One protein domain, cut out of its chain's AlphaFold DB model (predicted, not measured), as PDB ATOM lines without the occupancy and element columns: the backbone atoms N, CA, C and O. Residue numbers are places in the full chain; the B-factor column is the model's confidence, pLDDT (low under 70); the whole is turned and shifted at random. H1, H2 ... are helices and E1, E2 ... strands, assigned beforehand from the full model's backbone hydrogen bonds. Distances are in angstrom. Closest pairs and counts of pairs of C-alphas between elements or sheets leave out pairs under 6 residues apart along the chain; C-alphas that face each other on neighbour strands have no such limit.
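This is residues 5 to 117 of the 128 residues of the protein "Class I SAM-dependent methyltransferase" of Candidatus Bathyarchaeota archaeon (UniProt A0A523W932). A twisted sheet of five parallel strands is covered on one face by two helices, H1 over E3 and E4 and H2 over the E5 edge, while residues 82 to 88 of a long loop stick out from the body. The printed part has 113 residues with five named strands and two named helices, in the order E1 E2 E3 H1 E4 H2 E5; the sheet's order is E2 E1 E3 E4 E5. The class is mixed, helices and strands, with under half of the residues in named elements. The whole is compact, with a radius of gyration of the C-alphas of 14.2 A and spans of 41 by 35 by 22 A.

E3, residues 43 to 49, and E4, residues 69 to 78, are parallel inner strands at 11 degrees, with N 46 and O 71 2.9 A apart, within hydrogen-bond range. On the other side of E4 from E3 is the edge strand E5, residues 111 to 117, parallel to E4 at 19 degrees, with N 78 and O 116 at 2.8 A. E1, residues 5 to 7, is parallel to E3 at 25 degrees, with N 47 and O 5 at 2.8 A. E2, residues 17 to 20, is the other edge strand, parallel to E1 at 8 degrees, with N 6 and O 17 at 2.8 A. H1, residues 58 to 68, is on the sheet over E3 and E4, at a height over the sheet of 9.8 A, and runs along the strands, at 11 degrees to E3 on the local plane. Its closest C-alphas to E4 are those of Cys 66 and Ile 72, 6.7 A apart. H2, residues 95 to 107, is on the same face as H1, over E5, at a height over the sheet of 9.5 A, and runs along the strands, at 3 degrees to E5 on the local plane. The closest C-alphas of H2 and E5 are those of Arg 104 and Phe 111, 7.2 A apart. H1 and H2 are near each other, with 10 pairs of C-alphas within 10 A. E3, H1, E4 and E4, H2, E5 are strand-helix-strand units, two parallel neighbour strands with a helix between them along the chain, each with a right-handed crossover. In H1 and H2 every O i to N i+4 pair is within hydrogen-bond range.

E4 is 24.3 A long, E5 19.4 A, H2 17.8 A, E3 16.2 A, H1 15.5 A, E2 10.1 A and E1 6.3 A. E1 begins at C-alpha 5 (52.999, -41.009, 40.853), and E5 ends at C-alpha 117 (51.654, -40.993, 17.917).

The C-alphas farthest apart are those of Val 42 and Lys 84, 43.9 A. The printed part has no cut. The links E2 to E3, 22 residues, and E4 to H2, 16 residues, are long. The mean pLDDT of the printed part is 78.5; residues 78 to 105 and 107 to 117 are under 70.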
ATOM      1  N   LEU A   5      54.303 -40.364  41.027       97.06
ATOM      2  CA  LEU A   5      52.999 -41.009  40.853       97.06
ATOM      3  C   LEU A   5      52.775 -41.392  39.382       97.06
ATOM      4  O   LEU A   5      52.951 -40.555  38.503       97.06
ATOM      5  N   ASP A   6      52.352 -42.626  39.113       97.00
ATOM      6  CA  ASP A   6      51.804 -43.063  37.821       97.00
ATOM      7  C   ASP A   6      50.306 -43.331  37.990       97.00
ATOM      8  O   ASP A   6      49.915 -44.196  38.777       97.00
ATOM      9  N   VAL A   7      49.479 -42.541  37.306       96.00
ATOM     10  CA  VAL A   7      48.018 -42.635  37.340       96.00
ATOM     11  C   VAL A   7      47.548 -43.392  36.107       96.00
ATOM     12  O   VAL A   7      47.881 -42.996  34.992       96.00
ATOM     13  N   GLY A   8      46.745 -44.436  36.316       93.62
ATOM     14  CA  GLY A   8      46.396 -45.422  35.291       93.62
ATOM     15  C   GLY A   8      47.609 -46.264  34.897       93.62
ATOM     16  O   GLY A   8      47.932 -46.383  33.716       93.62
ATOM     17  N   CYS A   9      48.342 -46.776  35.892       93.25
ATOM     18  CA  CYS A   9      49.615 -47.456  35.661       93.25
ATOM     19  C   CYS A   9      49.483 -48.761  34.855       93.25
ATOM     20  O   CYS A   9      50.470 -49.232  34.277       93.25
ATOM     21  N   GLY A  10      48.293 -49.369  34.816       91.50
ATOM     22  CA  GLY A  10      48.073 -50.694  34.254       91.50
ATOM     23  C   GLY A  10      49.079 -51.693  34.824       91.50
ATOM     24  O   GLY A  10      49.315 -51.739  36.029       91.50
ATOM     25  N   ALA A  11      49.723 -52.466  33.951       89.44
ATOM     26  CA  ALA A  11      50.772 -53.421  34.318       89.44
ATOM     27  C   ALA A  11      52.201 -52.830  34.270       89.44
ATOM     28  O   ALA A  11      53.172 -53.577  34.168       89.44
ATOM     29  N   LYS A  12      52.365 -51.499  34.275       90.75
ATOM     30  CA  LYS A  12      53.678 -50.846  34.137       90.75
ATOM     31  C   LYS A  12      54.199 -50.340  35.482       90.75
ATOM     32  O   LYS A  12      53.472 -49.757  36.282       90.75
ATOM     33  N   ARG A  13      55.509 -50.482  35.701       92.00
ATOM     34  CA  ARG A  13      56.210 -49.955  36.882       92.00
ATOM     35  C   ARG A  13      57.060 -48.734  36.526       92.00
ATOM     36  O   ARG A  13      58.246 -48.864  36.250       92.00
ATOM     37  N   ARG A  14      56.447 -47.544  36.507       92.44
ATOM     38  CA  ARG A  14      57.126 -46.276  36.151       92.44
ATOM     39  C   ARG A  14      57.454 -45.370  37.337       92.44
ATOM     40  O   ARG A  14      58.356 -44.548  37.231       92.44
ATOM     41  N   ALA A  15      56.709 -45.485  38.427       94.00
ATOM     42  CA  ALA A  15      56.769 -44.553  39.545       94.00
ATOM     43  C   ALA A  15      56.759 -45.287  40.888       94.00
ATOM     44  O   ALA A  15      56.407 -46.465  40.963       94.00
ATOM     45  N   SER A  16      57.126 -44.569  41.951       94.75
ATOM     46  CA  SER A  16      57.072 -45.087  43.323       94.75
ATOM     47  C   SER A  16      55.639 -45.381  43.776       94.75
ATOM     48  O   SER A  16      55.380 -46.404  44.406       94.75
ATOM     49  N   VAL A  17      54.695 -44.507  43.419       96.38
ATOM     50  CA  VAL A  17      53.262 -44.678  43.675       96.38
ATOM     51  C   VAL A  17      52.566 -44.943  42.345       96.38
ATOM     52  O   VAL A  17      52.858 -44.290  41.348       96.38
ATOM     53  N   ARG A  18      51.697 -45.949  42.307       96.62
ATOM     54  CA  ARG A  18      51.115 -46.529  41.096       96.62
ATOM     55  C   ARG A  18      49.645 -46.799  41.351       96.62
ATOM     56  O   ARG A  18      49.283 -47.759  42.036       96.62
ATOM     57  N   LEU A  19      48.832 -45.890  40.839       96.75
ATOM     58  CA  LEU A  19      47.403 -45.870  41.061       96.75
ATOM     59  C   LEU A  19      46.678 -46.309  39.797       96.75
ATOM     60  O   LEU A  19      46.958 -45.802  38.713       96.75
ATOM     61  N   ASP A  20      45.717 -47.210  39.946       95.69
ATOM     62  CA  ASP A  20      44.827 -47.617  38.864       95.69
ATOM     63  C   ASP A  20      43.437 -47.953  39.420       95.69
ATOM     64  O   ASP A  20      43.279 -48.234  40.609       95.69
ATOM     65  N   VAL A  21      42.422 -47.909  38.563       93.19
ATOM     66  CA  VAL A  21      41.067 -48.366  38.898       93.19
ATOM     67  C   VAL A  21      40.975 -49.893  38.846       93.19
ATOM     68  O   VAL A  21      40.142 -50.477  39.534       93.19
ATOM     69  N   VAL A  22      41.852 -50.543  38.071       90.75
ATOM     70  CA  VAL A  22      41.973 -52.000  37.981       90.75
ATOM     71  C   VAL A  22      43.196 -52.477  38.761       90.75
ATOM     72  O   VAL A  22      44.308 -51.967  38.613       90.75
ATOM     73  N   ARG A  23      43.016 -53.515  39.584       91.69
ATOM     74  CA  ARG A  23      44.132 -54.134  40.304       91.69
ATOM     75  C   ARG A  23      44.991 -54.952  39.344       91.69
ATOM     76  O   ARG A  23      44.519 -55.926  38.768       91.69
ATOM     77  N   THR A  24      46.264 -54.593  39.227       92.31
ATOM     78  CA  THR A  24      47.283 -55.401  38.547       92.31
ATOM     79  C   THR A  24      48.384 -55.789  39.533       92.31
ATOM     80  O   THR A  24      48.406 -55.321  40.673       92.31
ATOM     81  N   LYS A  25      49.340 -56.613  39.086       92.50
ATOM     82  CA  LYS A  25      50.553 -56.936  39.856       92.50
ATOM     83  C   LYS A  25      51.368 -55.691  40.229       92.50
ATOM     84  O   LYS A  25      52.068 -55.684  41.237       92.50
ATOM     85  N   GLU A  26      51.290 -54.647  39.412       94.31
ATOM     86  CA  GLU A  26      52.078 -53.431  39.576       94.31
ATOM     87  C   GLU A  26      51.292 -52.302  40.271       94.31
ATOM     88  O   GLU A  26      51.891 -51.317  40.703       94.31
ATOM     89  N   THR A  27      49.975 -52.429  40.433       94.56
ATOM     90  CA  THR A  27      49.150 -51.438  41.137       94.56
ATOM     91  C   THR A  27      49.395 -51.515  42.643       94.56
ATOM     92  O   THR A  27      49.219 -52.572  43.248       94.56
ATOM     93  N   ASN A  28      49.752 -50.394  43.275       95.31
ATOM     94  CA  ASN A  28      49.888 -50.329  44.735       95.31
ATOM     95  C   ASN A  28      48.730 -49.607  45.427       95.31
ATOM     96  O   ASN A  28      48.467 -49.881  46.595       95.31
ATOM     97  N   ILE A  29      48.006 -48.743  44.713       95.81
ATOM     98  CA  ILE A  29      46.832 -48.044  45.235       95.81
ATOM     99  C   ILE A  29      45.682 -48.193  44.243       95.81
ATOM    100  O   ILE A  29      45.846 -47.946  43.052       95.81
ATOM    101  N   LEU A  30      44.510 -48.581  44.740       95.75
ATOM    102  CA  LEU A  30      43.281 -48.533  43.956       95.75
ATOM    103  C   LEU A  30      42.614 -47.176  44.140       95.75
ATOM    104  O   LEU A  30      42.459 -46.706  45.266       95.75
ATOM    105  N   GLY A  31      42.220 -46.543  43.041       93.12
ATOM    106  CA  GLY A  31      41.538 -45.261  43.115       93.12
ATOM    107  C   GLY A  31      41.215 -44.671  41.756       93.12
ATOM    108  O   GLY A  31      41.692 -45.126  40.718       93.12
ATOM    109  N   PHE A  32      40.404 -43.619  41.776       91.12
ATOM    110  CA  PHE A  32      39.992 -42.926  40.569       91.12
ATOM    111  C   PHE A  32      40.769 -41.631  40.356       91.12
ATOM    112  O   PHE A  32      41.080 -40.889  41.283       91.12
ATOM    113  N   THR A  33      40.982 -41.291  39.090       90.56
ATOM    114  CA  THR A  33      41.711 -40.081  38.685       90.56
ATOM    115  C   THR A  33      41.006 -38.773  39.041       90.56
ATOM    116  O   THR A  33      41.636 -37.722  39.052       90.56
ATOM    117  N   HIS A  34      39.703 -38.818  39.329       90.31
ATOM    118  CA  HIS A  34      38.890 -37.650  39.660       90.31
ATOM    119  C   HIS A  34      38.883 -37.293  41.154       90.31
ATOM    120  O   HIS A  34      38.284 -36.279  41.512       90.31
ATOM    121  N   CYS A  35      39.477 -38.129  42.009       94.25
ATOM    122  CA  CYS A  35      39.628 -37.886  43.441       94.25
ATOM    123  C   CYS A  35      40.833 -38.689  43.939       94.25
ATOM    124  O   CYS A  35      40.720 -39.862  44.293       94.25
ATOM    125  N   LEU A  36      42.010 -38.071  43.881       95.50
ATOM    126  CA  LEU A  36      43.253 -38.736  44.238       95.50
ATOM    127  C   LEU A  36      43.451 -38.682  45.764       95.50
ATOM    128  O   LEU A  36      43.448 -37.583  46.326       95.50
ATOM    129  N   PRO A  37      43.684 -39.820  46.447       95.31
ATOM    130  CA  PRO A  37      43.797 -39.896  47.908       95.31
ATOM    131  C   PRO A  37      45.180 -39.435  48.403       95.31
ATOM    132  O   PRO A  37      45.849 -40.103  49.189       95.31
ATOM    133  N   PHE A  38      45.647 -38.296  47.902       96.50
ATOM    134  CA  PHE A  38      46.967 -37.749  48.180       96.50
ATOM    135  C   PHE A  38      46.863 -36.296  48.615       96.50
ATOM    136  O   PHE A  38      45.951 -35.577  48.207       96.50
ATOM    137  N   ARG A  39      47.826 -35.866  49.431       95.88
ATOM    138  CA  ARG A  39      47.976 -34.461  49.817       95.88
ATOM    139  C   ARG A  39      48.393 -33.614  48.617       95.88
ATOM    140  O   ARG A  39      48.974 -34.120  47.653       95.88
ATOM    141  N   ASP A  40      48.114 -32.326  48.715       94.56
ATOM    142  CA  ASP A  40      48.535 -31.335  47.733       94.56
ATOM    143  C   ASP A  40      50.064 -31.334  47.609       94.56
ATOM    144  O   ASP A  40      50.778 -31.445  48.606       94.56
ATOM    145  N   LYS A  41      50.553 -31.252  46.367       91.62
ATOM    146  CA  LYS A  41      51.977 -31.139  46.008       91.62
ATOM    147  C   LYS A  41      52.907 -32.169  46.663       91.62
ATOM    148  O   LYS A  41      54.079 -31.905  46.893       91.62
ATOM    149  N   VAL A  42      52.410 -33.375  46.943       95.25
ATOM    150  CA  VAL A  42      53.226 -34.444  47.545       95.25
ATOM    151  C   VAL A  42      54.142 -35.150  46.534       95.25
ATOM    152  O   VAL A  42      55.098 -35.818  46.936       95.25
ATOM    153  N   PHE A  43      53.856 -35.032  45.233       95.62
ATOM    154  CA  PHE A  43      54.648 -35.641  44.164       95.62
ATOM    155  C   PHE A  43      55.410 -34.594  43.366       95.62
ATOM    156  O   PHE A  43      54.834 -33.627  42.871       95.62
ATOM    157  N   THR A  44      56.688 -34.856  43.122       93.56
ATOM    158  CA  THR A  44      57.498 -34.009  42.241       93.56
ATOM    159  C   THR A  44      57.118 -34.218  40.777       93.56
ATOM    160  O   THR A  44      57.120 -33.283  39.983       93.56
ATOM    161  N   VAL A  45      56.746 -35.449  40.402       92.88
ATOM    162  CA  VAL A  45      56.297 -35.787  39.050       92.88
ATOM    163  C   VAL A  45      55.104 -36.734  39.064       92.88
ATOM    164  O   VAL A  45      55.100 -37.752  39.764       92.88
ATOM    165  N   VAL A  46      54.108 -36.413  38.241       95.00
ATOM    166  CA  VAL A  46      52.924 -37.240  38.000       95.00
ATOM    167  C   VAL A  46      52.864 -37.620  36.527       95.00
ATOM    168  O   VAL A  46      52.907 -36.757  35.650       95.00
ATOM    169  N   PHE A  47      52.744 -38.913  36.252       94.94
ATOM    170  CA  PHE A  47      52.533 -39.461  34.920       94.94
ATOM    171  C   PHE A  47      51.050 -39.775  34.722       94.94
ATOM    172  O   PHE A  47      50.407 -40.364  35.589       94.94
ATOM    173  N   CYS A  48      50.506 -39.366  33.579       92.56
ATOM    174  CA  CYS A  48      49.146 -39.686  33.164       92.56
ATOM    175  C   CYS A  48      49.168 -40.026  31.673       92.56
ATOM    176  O   CYS A  48      49.090 -39.147  30.808       92.56
ATOM    177  N   PHE A  49      49.405 -41.301  31.369       92.00
ATOM    178  CA  PHE A  49      49.658 -41.771  30.009       92.00
ATOM    179  C   PHE A  49      48.517 -42.662  29.540       92.00
ATOM    180  O   PHE A  49      48.315 -43.732  30.099       92.00
ATOM    181  N   HIS A  50      47.835 -42.253  28.476       87.56
ATOM    182  CA  HIS A  50      46.709 -42.983  27.892       87.56
ATOM    183  C   HIS A  50      45.544 -43.224  28.861       87.56
ATOM    184  O   HIS A  50      44.977 -44.312  28.926       87.56
ATOM    185  N   VAL A  51      45.231 -42.212  29.674       88.19
ATOM    186  CA  VAL A  51      44.166 -42.284  30.685       88.19
ATOM    187  C   VAL A  51      43.070 -41.267  30.421       88.19
ATOM    188  O   VAL A  51      41.891 -41.609  30.482       88.19
ATOM    189  N   LEU A  52      43.425 -40.007  30.145       84.94
ATOM    190  CA  LEU A  52      42.442 -38.922  30.056       84.94
ATOM    191  C   LEU A  52      41.411 -39.136  28.940       84.94
ATOM    192  O   LEU A  52      40.288 -38.663  29.081       84.94
ATOM    193  N   GLU A  53      41.752 -39.865  27.875       80.12
ATOM    194  CA  GLU A  53      40.830 -40.224  26.791       80.12
ATOM    195  C   GLU A  53      39.709 -41.180  27.230       80.12
ATOM    196  O   GLU A  53      38.631 -41.197  26.636       80.12
ATOM    197  N   HIS A  54      39.941 -41.948  28.294       81.56
ATOM    198  CA  HIS A  54      38.991 -42.923  28.823       81.56
ATOM    199  C   HIS A  54      38.166 -42.360  29.989       81.56
ATOM    200  O   HIS A  54      37.157 -42.942  30.380       81.56
ATOM    201  N   VAL A  55      38.555 -41.208  30.543       80.81
ATOM    202  CA  VAL A  55      37.909 -40.617  31.720       80.81
ATOM    203  C   VAL A  55      36.706 -39.758  31.316       80.81
ATOM    204  O   VAL A  55      36.769 -38.979  30.372       80.81
ATOM    205  N   ASN A  56      35.614 -39.845  32.084       81.19
ATOM    206  CA  ASN A  56      34.392 -39.063  31.839       81.19
ATOM    207  C   ASN A  56      34.549 -37.558  32.087       81.19
ATOM    208  O   ASN A  56      33.979 -36.742  31.368       81.19
ATOM    209  N   PHE A  57      35.346 -37.189  33.092       82.69
ATOM    210  CA  PHE A  57      35.570 -35.800  33.500       82.69
ATOM    211  C   PHE A  57      37.059 -35.425  33.421       82.69
ATOM    212  O   PHE A  57      37.694 -35.178  34.450       82.69
ATOM    213  N   PRO A  58      37.643 -35.356  32.213       83.19
ATOM    214  CA  PRO A  58      39.082 -35.166  32.038       83.19
ATOM    215  C   PRO A  58      39.596 -33.833  32.606       83.19
ATOM    216  O   PRO A  58      40.716 -33.775  33.103       83.19
ATOM    217  N   LYS A  59      38.766 -32.778  32.651       81.31
ATOM    218  CA  LYS A  59      39.113 -31.520  33.344       81.31
ATOM    219  C   LYS A  59      39.230 -31.690  34.863       81.31
ATOM    220  O   LYS A  59      40.108 -31.094  35.476       81.31
ATOM    221  N   LYS A  60      38.343 -32.486  35.472       86.62
ATOM    222  CA  LYS A  60      38.380 -32.778  36.913       86.62
ATOM    223  C   LYS A  60      39.604 -33.628  37.247       86.62
ATOM    224  O   LYS A  60      40.323 -33.297  38.180       86.62
ATOM    225  N   ALA A  61      39.884 -34.642  36.428       89.81
ATOM    226  CA  ALA A  61      41.100 -35.436  36.555       89.81
ATOM    227  C   ALA A  61      42.361 -34.571  36.424       89.81
ATOM    228  O   ALA A  61      43.247 -34.657  37.263       89.81
ATOM    229  N   LEU A  62      42.420 -33.668  35.438       87.81
ATOM    230  CA  LEU A  62      43.552 -32.752  35.287       87.81
ATOM    231  C   LEU A  62      43.768 -31.875  36.526       87.81
ATOM    232  O   LEU A  62      44.904 -31.726  36.964       87.81
ATOM    233  N   LYS A  63      42.695 -31.323  37.107       89.00
ATOM    234  CA  LYS A  63      42.781 -30.540  38.348       89.00
ATOM    235  C   LYS A  63      43.371 -31.358  39.495       89.00
ATOM    236  O   LYS A  63      44.247 -30.856  40.184       89.00
ATOM    237  N   GLU A  64      42.953 -32.610  39.649       94.44
ATOM    238  CA  GLU A  64      43.497 -33.502  40.677       94.44
ATOM    239  C   GLU A  64      44.972 -33.841  40.444       94.44
ATOM    240  O   GLU A  64      45.769 -33.754  41.375       94.44
ATOM    241  N   LEU A  65      45.367 -34.150  39.204       92.94
ATOM    242  CA  LEU A  65      46.775 -34.379  38.851       92.94
ATOM    243  C   LEU A  65      47.634 -33.159  39.209       92.94
ATOM    244  O   LEU A  65      48.681 -33.286  39.838       92.94
ATOM    245  N   CYS A  66      47.149 -31.974  38.844       90.25
ATOM    246  CA  CYS A  66      47.769 -30.693  39.149       90.25
ATOM    247  C   CYS A  66      47.795 -30.366  40.648       90.25
ATOM    248  O   CYS A  66      48.728 -29.706  41.102       90.25
ATOM    249  N   ARG A  67      46.795 -30.798  41.421       93.62
ATOM    250  CA  ARG A  67      46.737 -30.594  42.873       93.62
ATOM    251  C   ARG A  67      47.833 -31.386  43.575       93.62
ATOM    252  O   ARG A  67      48.565 -30.832  44.386       93.62
ATOM    253  N   VAL A  68      47.984 -32.664  43.233       95.44
ATOM    254  CA  VAL A  68      48.906 -33.575  43.934       95.44
ATOM    255  C   VAL A  68      50.357 -33.471  43.451       95.44
ATOM    256  O   VAL A  68      51.262 -33.907  44.160       95.44
ATOM    257  N   GLY A  69      50.583 -32.922  42.251       91.94
ATOM    258  CA  GLY A  69      51.880 -32.911  41.579       91.94
ATOM    259  C   GLY A  69      52.474 -31.526  41.320       91.94
ATOM    260  O   GLY A  69      51.756 -30.555  41.075       91.94
ATOM    261  N   GLU A  70      53.801 -31.443  41.314       89.94
ATOM    262  CA  GLU A  70      54.553 -30.266  40.860       89.94
ATOM    263  C   GLU A  70      54.698 -30.249  39.333       89.94
ATOM    264  O   GLU A  70      54.285 -29.283  38.696       89.94
ATOM    265  N   LEU A  71      55.208 -31.339  38.740       88.75
ATOM    266  CA  LEU A  71      55.336 -31.519  37.293       88.75
ATOM    267  C   LEU A  71      54.395 -32.611  36.782       88.75
ATOM    268  O   LEU A  71      54.515 -33.778  37.157       88.75
ATOM    269  N   ILE A  72      53.502 -32.265  35.856       90.75
ATOM    270  CA  ILE A  72      52.585 -33.246  35.264       90.75
ATOM    271  C   ILE A  72      53.063 -33.596  33.854       90.75
ATOM    272  O   ILE A  72      53.278 -32.710  33.024       90.75
ATOM    273  N   LYS A  73      53.243 -34.893  33.586       91.31
ATOM    274  CA  LYS A  73      53.591 -35.454  32.276       91.31
ATOM    275  C   LYS A  73      52.396 -36.213  31.726       91.31
ATOM    276  O   LYS A  73      52.029 -37.269  32.240       91.31
ATOM    277  N   ILE A  74      51.811 -35.683  30.661       87.94
ATOM    278  CA  ILE A  74      50.615 -36.251  30.039       87.94
ATOM    279  C   ILE A  74      50.992 -36.819  28.677       87.94
ATOM    280  O   ILE A  74      51.634 -36.115  27.898       87.94
ATOM    281  N   LYS A  75      50.576 -38.062  28.401       87.06
ATOM    282  CA  LYS A  75      50.632 -38.668  27.064       87.06
ATOM    283  C   LYS A  75      49.242 -39.024  26.586       87.06
ATOM    284  O   LYS A  75      48.508 -39.720  27.281       87.06
ATOM    285  N   LEU A  76      48.917 -38.545  25.394       80.00
ATOM    286  CA  LEU A  76      47.669 -38.830  24.696       80.00
ATOM    287  C   LEU A  76      47.987 -39.519  23.364       80.00
ATOM    288  O   LEU A  76      49.027 -39.210  22.769       80.00
ATOM    289  N   PRO A  77      47.119 -40.422  22.878       73.00
ATOM    290  CA  PRO A  77      47.247 -40.969  21.539       73.00
ATOM    291  C   PRO A  77      47.009 -39.851  20.511       73.00
ATOM    292  O   PRO A  77      45.992 -39.161  20.552       73.00
ATOM    293  N   PHE A  78      47.950 -39.660  19.587       63.22
ATOM    294  CA  PHE A  78      47.709 -38.900  18.362       63.22
ATOM    295  C   PHE A  78      46.816 -39.757  17.473       63.22
ATOM    296  O   PHE A  78      47.215 -40.852  17.074       63.22
ATOM    297  N   LEU A  79      45.614 -39.280  17.190       55.47
ATOM    298  CA  LEU A  79      44.641 -40.018  16.409       55.47
ATOM    299  C   LEU A  79      44.322 -39.181  15.158       55.47
ATOM    300  O   LEU A  79      44.024 -37.998  15.244       55.47
ATOM    301  N   PHE A  80      44.394 -39.755  13.967       45.41
ATOM    302  CA  PHE A  80      43.646 -39.251  12.811       45.41
ATOM    303  C   PHE A  80      42.481 -40.225  12.673       45.41
ATOM    304  O   PHE A  80      42.713 -41.397  12.395       45.41
ATOM    305  N   TYR A  81      41.245 -39.804  12.958       45.12
ATOM    306  CA  TYR A  81      40.096 -40.700  12.781       45.12
ATOM    307  C   TYR A  81      39.514 -40.512  11.383       45.12
ATOM    308  O   TYR A  81      38.898 -39.486  11.101       45.12
ATOM    309  N   HIS A  82      39.681 -41.526  10.536       33.25
ATOM    310  CA  HIS A  82      38.823 -41.742   9.380       33.25
ATOM    311  C   HIS A  82      37.690 -42.715   9.766       33.25
ATOM    312  O   HIS A  82      37.937 -43.837  10.184       33.25
ATOM    313  N   HIS A  83      36.458 -42.240   9.561       40.41
ATOM    314  CA  HIS A  83      35.211 -42.957   9.251       40.41
ATOM    315  C   HIS A  83      34.342 -43.699  10.303       40.41
ATOM    316  O   HIS A  83      34.720 -44.670  10.943       40.41
ATOM    317  N   LYS A  84      33.073 -43.236  10.324       35.84
ATOM    318  CA  LYS A  84      31.772 -43.939  10.405       35.84
ATOM    319  C   LYS A  84      31.693 -45.266  11.189       35.84
ATOM    320  O   LYS A  84      31.550 -46.325  10.591       35.84
ATOM    321  N   ARG A  85      31.554 -45.199  12.517       32.47
ATOM    322  CA  ARG A  85      30.667 -46.109  13.276       32.47
ATOM    323  C   ARG A  85      30.380 -45.532  14.663       32.47
ATOM    324  O   ARG A  85      31.266 -44.970  15.296       32.47
ATOM    325  N   LYS A  86      29.118 -45.619  15.095       40.53
ATOM    326  CA  LYS A  86      28.624 -45.127  16.390       40.53
ATOM    327  C   LYS A  86      29.217 -45.970  17.523       40.53
ATOM    328  O   LYS A  86      28.634 -46.975  17.901       40.53
ATOM    329  N   PHE A  87      30.364 -45.565  18.044       36.94
ATOM    330  CA  PHE A  87      30.839 -45.956  19.367       36.94
ATOM    331  C   PHE A  87      31.615 -44.758  19.913       36.94
ATOM    332  O   PHE A  87      32.466 -44.211  19.215       36.94
ATOM    333  N   ASP A  88      31.223 -44.287  21.094       39.03
ATOM    334  CA  ASP A  88      31.623 -43.015  21.705       39.03
ATOM    335  C   ASP A  88      33.101 -43.025  22.130       39.03
ATOM    336  O   ASP A  88      33.463 -43.090  23.304       39.03
ATOM    337  N   PHE A  89      33.991 -42.988  21.144       40.94
ATOM    338  CA  PHE A  89      35.352 -42.556  21.359       40.94
ATOM    339  C   PHE A  89      35.318 -41.034  21.351       40.94
ATOM    340  O   PHE A  89      35.168 -40.408  20.299       40.94
ATOM    341  N   ARG A  90      35.474 -40.425  22.531       44.72
ATOM    342  CA  ARG A  90      35.729 -38.987  22.720       44.72
ATOM    343  C   ARG A  90      37.116 -38.627  22.163       44.72
ATOM    344  O   ARG A  90      37.992 -38.157  22.882       44.72
ATOM    345  N   CYS A  91      37.334 -38.923  20.881       46.44
ATOM    346  CA  CYS A  91      38.543 -38.711  20.105       46.44
ATOM    347  C   CYS A  91      38.825 -37.217  20.038       46.44
ATOM    348  O   CYS A  91      38.085 -36.443  19.430       46.44
ATOM    349  N   LEU A  92      39.908 -36.805  20.683       47.72
ATOM    350  CA  LEU A  92      40.243 -35.408  20.892       47.72
ATOM    351  C   LEU A  92      41.505 -35.038  20.139       47.72
ATOM    352  O   LEU A  92      42.578 -34.848  20.704       47.72
ATOM    353  N   ASN A  93      41.333 -34.884  18.835       55.09
ATOM    354  CA  ASN A  93      42.402 -34.484  17.939       55.09
ATOM    355  C   ASN A  93      42.464 -32.953  17.887       55.09
ATOM    356  O   ASN A  93      41.460 -32.280  17.667       55.09
ATOM    357  N   LEU A  94      43.638 -32.394  18.188       48.53
ATOM    358  CA  LEU A  94      43.971 -30.958  18.269       48.53
ATOM    359  C   LEU A  94      43.217 -30.100  19.307       48.53
ATOM    360  O   LEU A  94      43.881 -29.403  20.077       48.53
ATOM    361  N   LYS A  95      41.877 -30.137  19.381       52.78
ATOM    362  CA  LYS A  95      41.079 -29.263  20.273       52.78
ATOM    363  C   LYS A  95      41.495 -29.377  21.738       52.78
ATOM    364  O   LYS A  95      41.527 -28.367  22.434       52.78
ATOM    365  N   TRP A  96      41.857 -30.570  22.208       59.88
ATOM    366  CA  TRP A  96      42.342 -30.741  23.578       59.88
ATOM    367  C   TRP A  96      43.785 -30.351  23.775       59.88
ATOM    368  O   TRP A  96      44.100 -29.887  24.854       59.88
ATOM    369  N   ARG A  97      44.661 -30.452  22.775       59.16
ATOM    370  CA  ARG A  97      46.015 -29.911  22.940       59.16
ATOM    371  C   ARG A  97      45.953 -28.401  23.167       59.16
ATOM    372  O   ARG A  97      46.544 -27.906  24.120       59.16
ATOM    373  N   PHE A  98      45.155 -27.696  22.362       56.03
ATOM    374  CA  PHE A  98      44.895 -26.268  22.561       56.03
ATOM    375  C   PHE A  98      44.092 -25.984  23.836       56.03
ATOM    376  O   PHE A  98      44.374 -25.015  24.533       56.03
ATOM    377  N   GLY A  99      43.112 -26.826  24.170       64.31
ATOM    378  CA  GLY A  99      42.325 -26.710  25.397       64.31
ATOM    379  C   GLY A  99      43.170 -26.890  26.657       64.31
ATOM    380  O   GLY A  99      43.073 -26.084  27.569       64.31
ATOM    381  N   LEU A 100      44.043 -27.893  26.690       67.56
ATOM    382  CA  LEU A 100      44.961 -28.160  27.791       67.56
ATOM    383  C   LEU A 100      46.036 -27.080  27.898       67.56
ATOM    384  O   LEU A 100      46.356 -26.686  29.012       67.56
ATOM    385  N   ASP A 101      46.560 -26.557  26.784       67.44
ATOM    386  CA  ASP A 101      47.481 -25.413  26.829       67.44
ATOM    387  C   ASP A 101      46.785 -24.134  27.325       67.44
ATOM    388  O   ASP A 101      47.342 -23.382  28.124       67.44
ATOM    389  N   ARG A 102      45.525 -23.908  26.933       68.94
ATOM    390  CA  ARG A 102      44.705 -22.810  27.467       68.94
ATOM    391  C   ARG A 102      44.444 -22.980  28.965       68.94
ATOM    392  O   ARG A 102      44.610 -22.025  29.718       68.94
ATOM    393  N   GLU A 103      44.069 -24.179  29.410       67.62
ATOM    394  CA  GLU A 103      43.883 -24.487  30.833       67.62
ATOM    395  C   GLU A 103      45.207 -24.382  31.605       67.62
ATOM    396  O   GLU A 103      45.206 -23.885  32.725       67.62
ATOM    397  N   ARG A 104      46.347 -24.739  30.997       68.88
ATOM    398  CA  ARG A 104      47.688 -24.522  31.565       68.88
ATOM    399  C   ARG A 104      47.927 -23.053  31.872       68.88
ATOM    400  O   ARG A 104      48.272 -22.719  33.003       68.88
ATOM    401  N   LYS A 105      47.700 -22.182  30.883       69.88
ATOM    402  CA  LYS A 105      47.832 -20.726  31.038       69.88
ATOM    403  C   LYS A 105      46.873 -20.183  32.096       69.88
ATOM    404  O   LYS A 105      47.270 -19.345  32.891       69.88
ATOM    405  N   ARG A 106      45.638 -20.694  32.140       71.94
ATOM    406  CA  ARG A 106      44.625 -20.295  33.128       71.94
ATOM    407  C   ARG A 106      44.982 -20.706  34.557       71.94
ATOM    408  O   ARG A 106      44.697 -19.959  35.483       71.94
ATOM    409  N   LEU A 107      45.533 -21.904  34.740       66.25
ATOM    410  CA  LEU A 107      45.816 -22.465  36.062       66.25
ATOM    411  C   LEU A 107      47.189 -22.040  36.610       66.25
ATOM    412  O   LEU A 107      47.430 -22.217  37.798       66.25
ATOM    413  N   GLY A 108      48.088 -21.501  35.776       63.91
ATOM    414  CA  GLY A 108      49.426 -21.065  36.199       63.91
ATOM    415  C   GLY A 108      50.363 -22.213  36.607       63.91
ATOM    416  O   GLY A 108      51.309 -22.000  37.356       63.91
ATOM    417  N   ILE A 109      50.097 -23.442  36.149       61.62
ATOM    418  CA  ILE A 109      50.776 -24.662  36.623       61.62
ATOM    419  C   ILE A 109      51.825 -25.127  35.602       61.62
ATOM    420  O   ILE A 109      51.503 -25.244  34.415       61.62
ATOM    421  N   PRO A 110      53.057 -25.470  36.026       61.84
ATOM    422  CA  PRO A 110      54.067 -26.025  35.133       61.84
ATOM    423  C   PRO A 110      53.763 -27.501  34.809       61.84
ATOM    424  O   PRO A 110      54.165 -28.412  35.525       61.84
ATOM    425  N   PHE A 111      53.072 -27.772  33.699       66.19
ATOM    426  CA  PHE A 111      52.959 -29.136  33.162       66.19
ATOM    427  C   PHE A 111      53.378 -29.257  31.696       66.19
ATOM    428  O   PHE A 111      53.202 -28.334  30.895       66.19
ATOM    429  N   ARG A 112      53.954 -30.421  31.356       68.56
ATOM    430  CA  ARG A 112      54.478 -30.768  30.030       68.56
ATOM    431  C   ARG A 112      53.546 -31.782  29.375       68.56
ATOM    432  O   ARG A 112      53.387 -32.907  29.849       68.56
ATOM    433  N   ILE A 113      52.936 -31.370  28.272       66.44
ATOM    434  CA  ILE A 113      52.061 -32.223  27.469       66.44
ATOM    435  C   ILE A 113      52.884 -32.788  26.318       66.44
ATOM    436  O   ILE A 113      53.409 -32.032  25.503       66.44
ATOM    437  N   GLU A 114      52.967 -34.111  26.234       67.50
ATOM    438  CA  GLU A 114      53.541 -34.809  25.088       67.50
ATOM    439  C   GLU A 114      52.416 -35.536  24.361       67.50
ATOM    440  O   GLU A 114      51.693 -36.337  24.946       67.50
ATOM    441  N   VAL A 115      52.235 -35.259  23.074       61.41
ATOM    442  CA  VAL A 115      51.302 -36.048  22.266       61.41
ATOM    443  C   VAL A 115      52.109 -37.134  21.581       61.41
ATOM    444  O   VAL A 115      53.036 -36.837  20.834       61.41
ATOM    445  N   SER A 116      51.795 -38.387  21.892       57.94
ATOM    446  CA  SER A 116      52.486 -39.544  21.336       57.94
ATOM    447  C   SER A 116      51.676 -40.119  20.191       57.94
ATOM    448  O   SER A 116      50.503 -40.443  20.374       57.94
ATOM    449  N   THR A 117      52.297 -40.306  19.034       50.06
ATOM    450  CA  THR A 117      51.654 -40.993  17.917       50.06
ATOM    451  C   THR A 117      51.557 -42.481  18.202       50.06
ATOM    452  O   THR A 117      52.563 -43.180  18.201       50.06
TER     453      THR A 117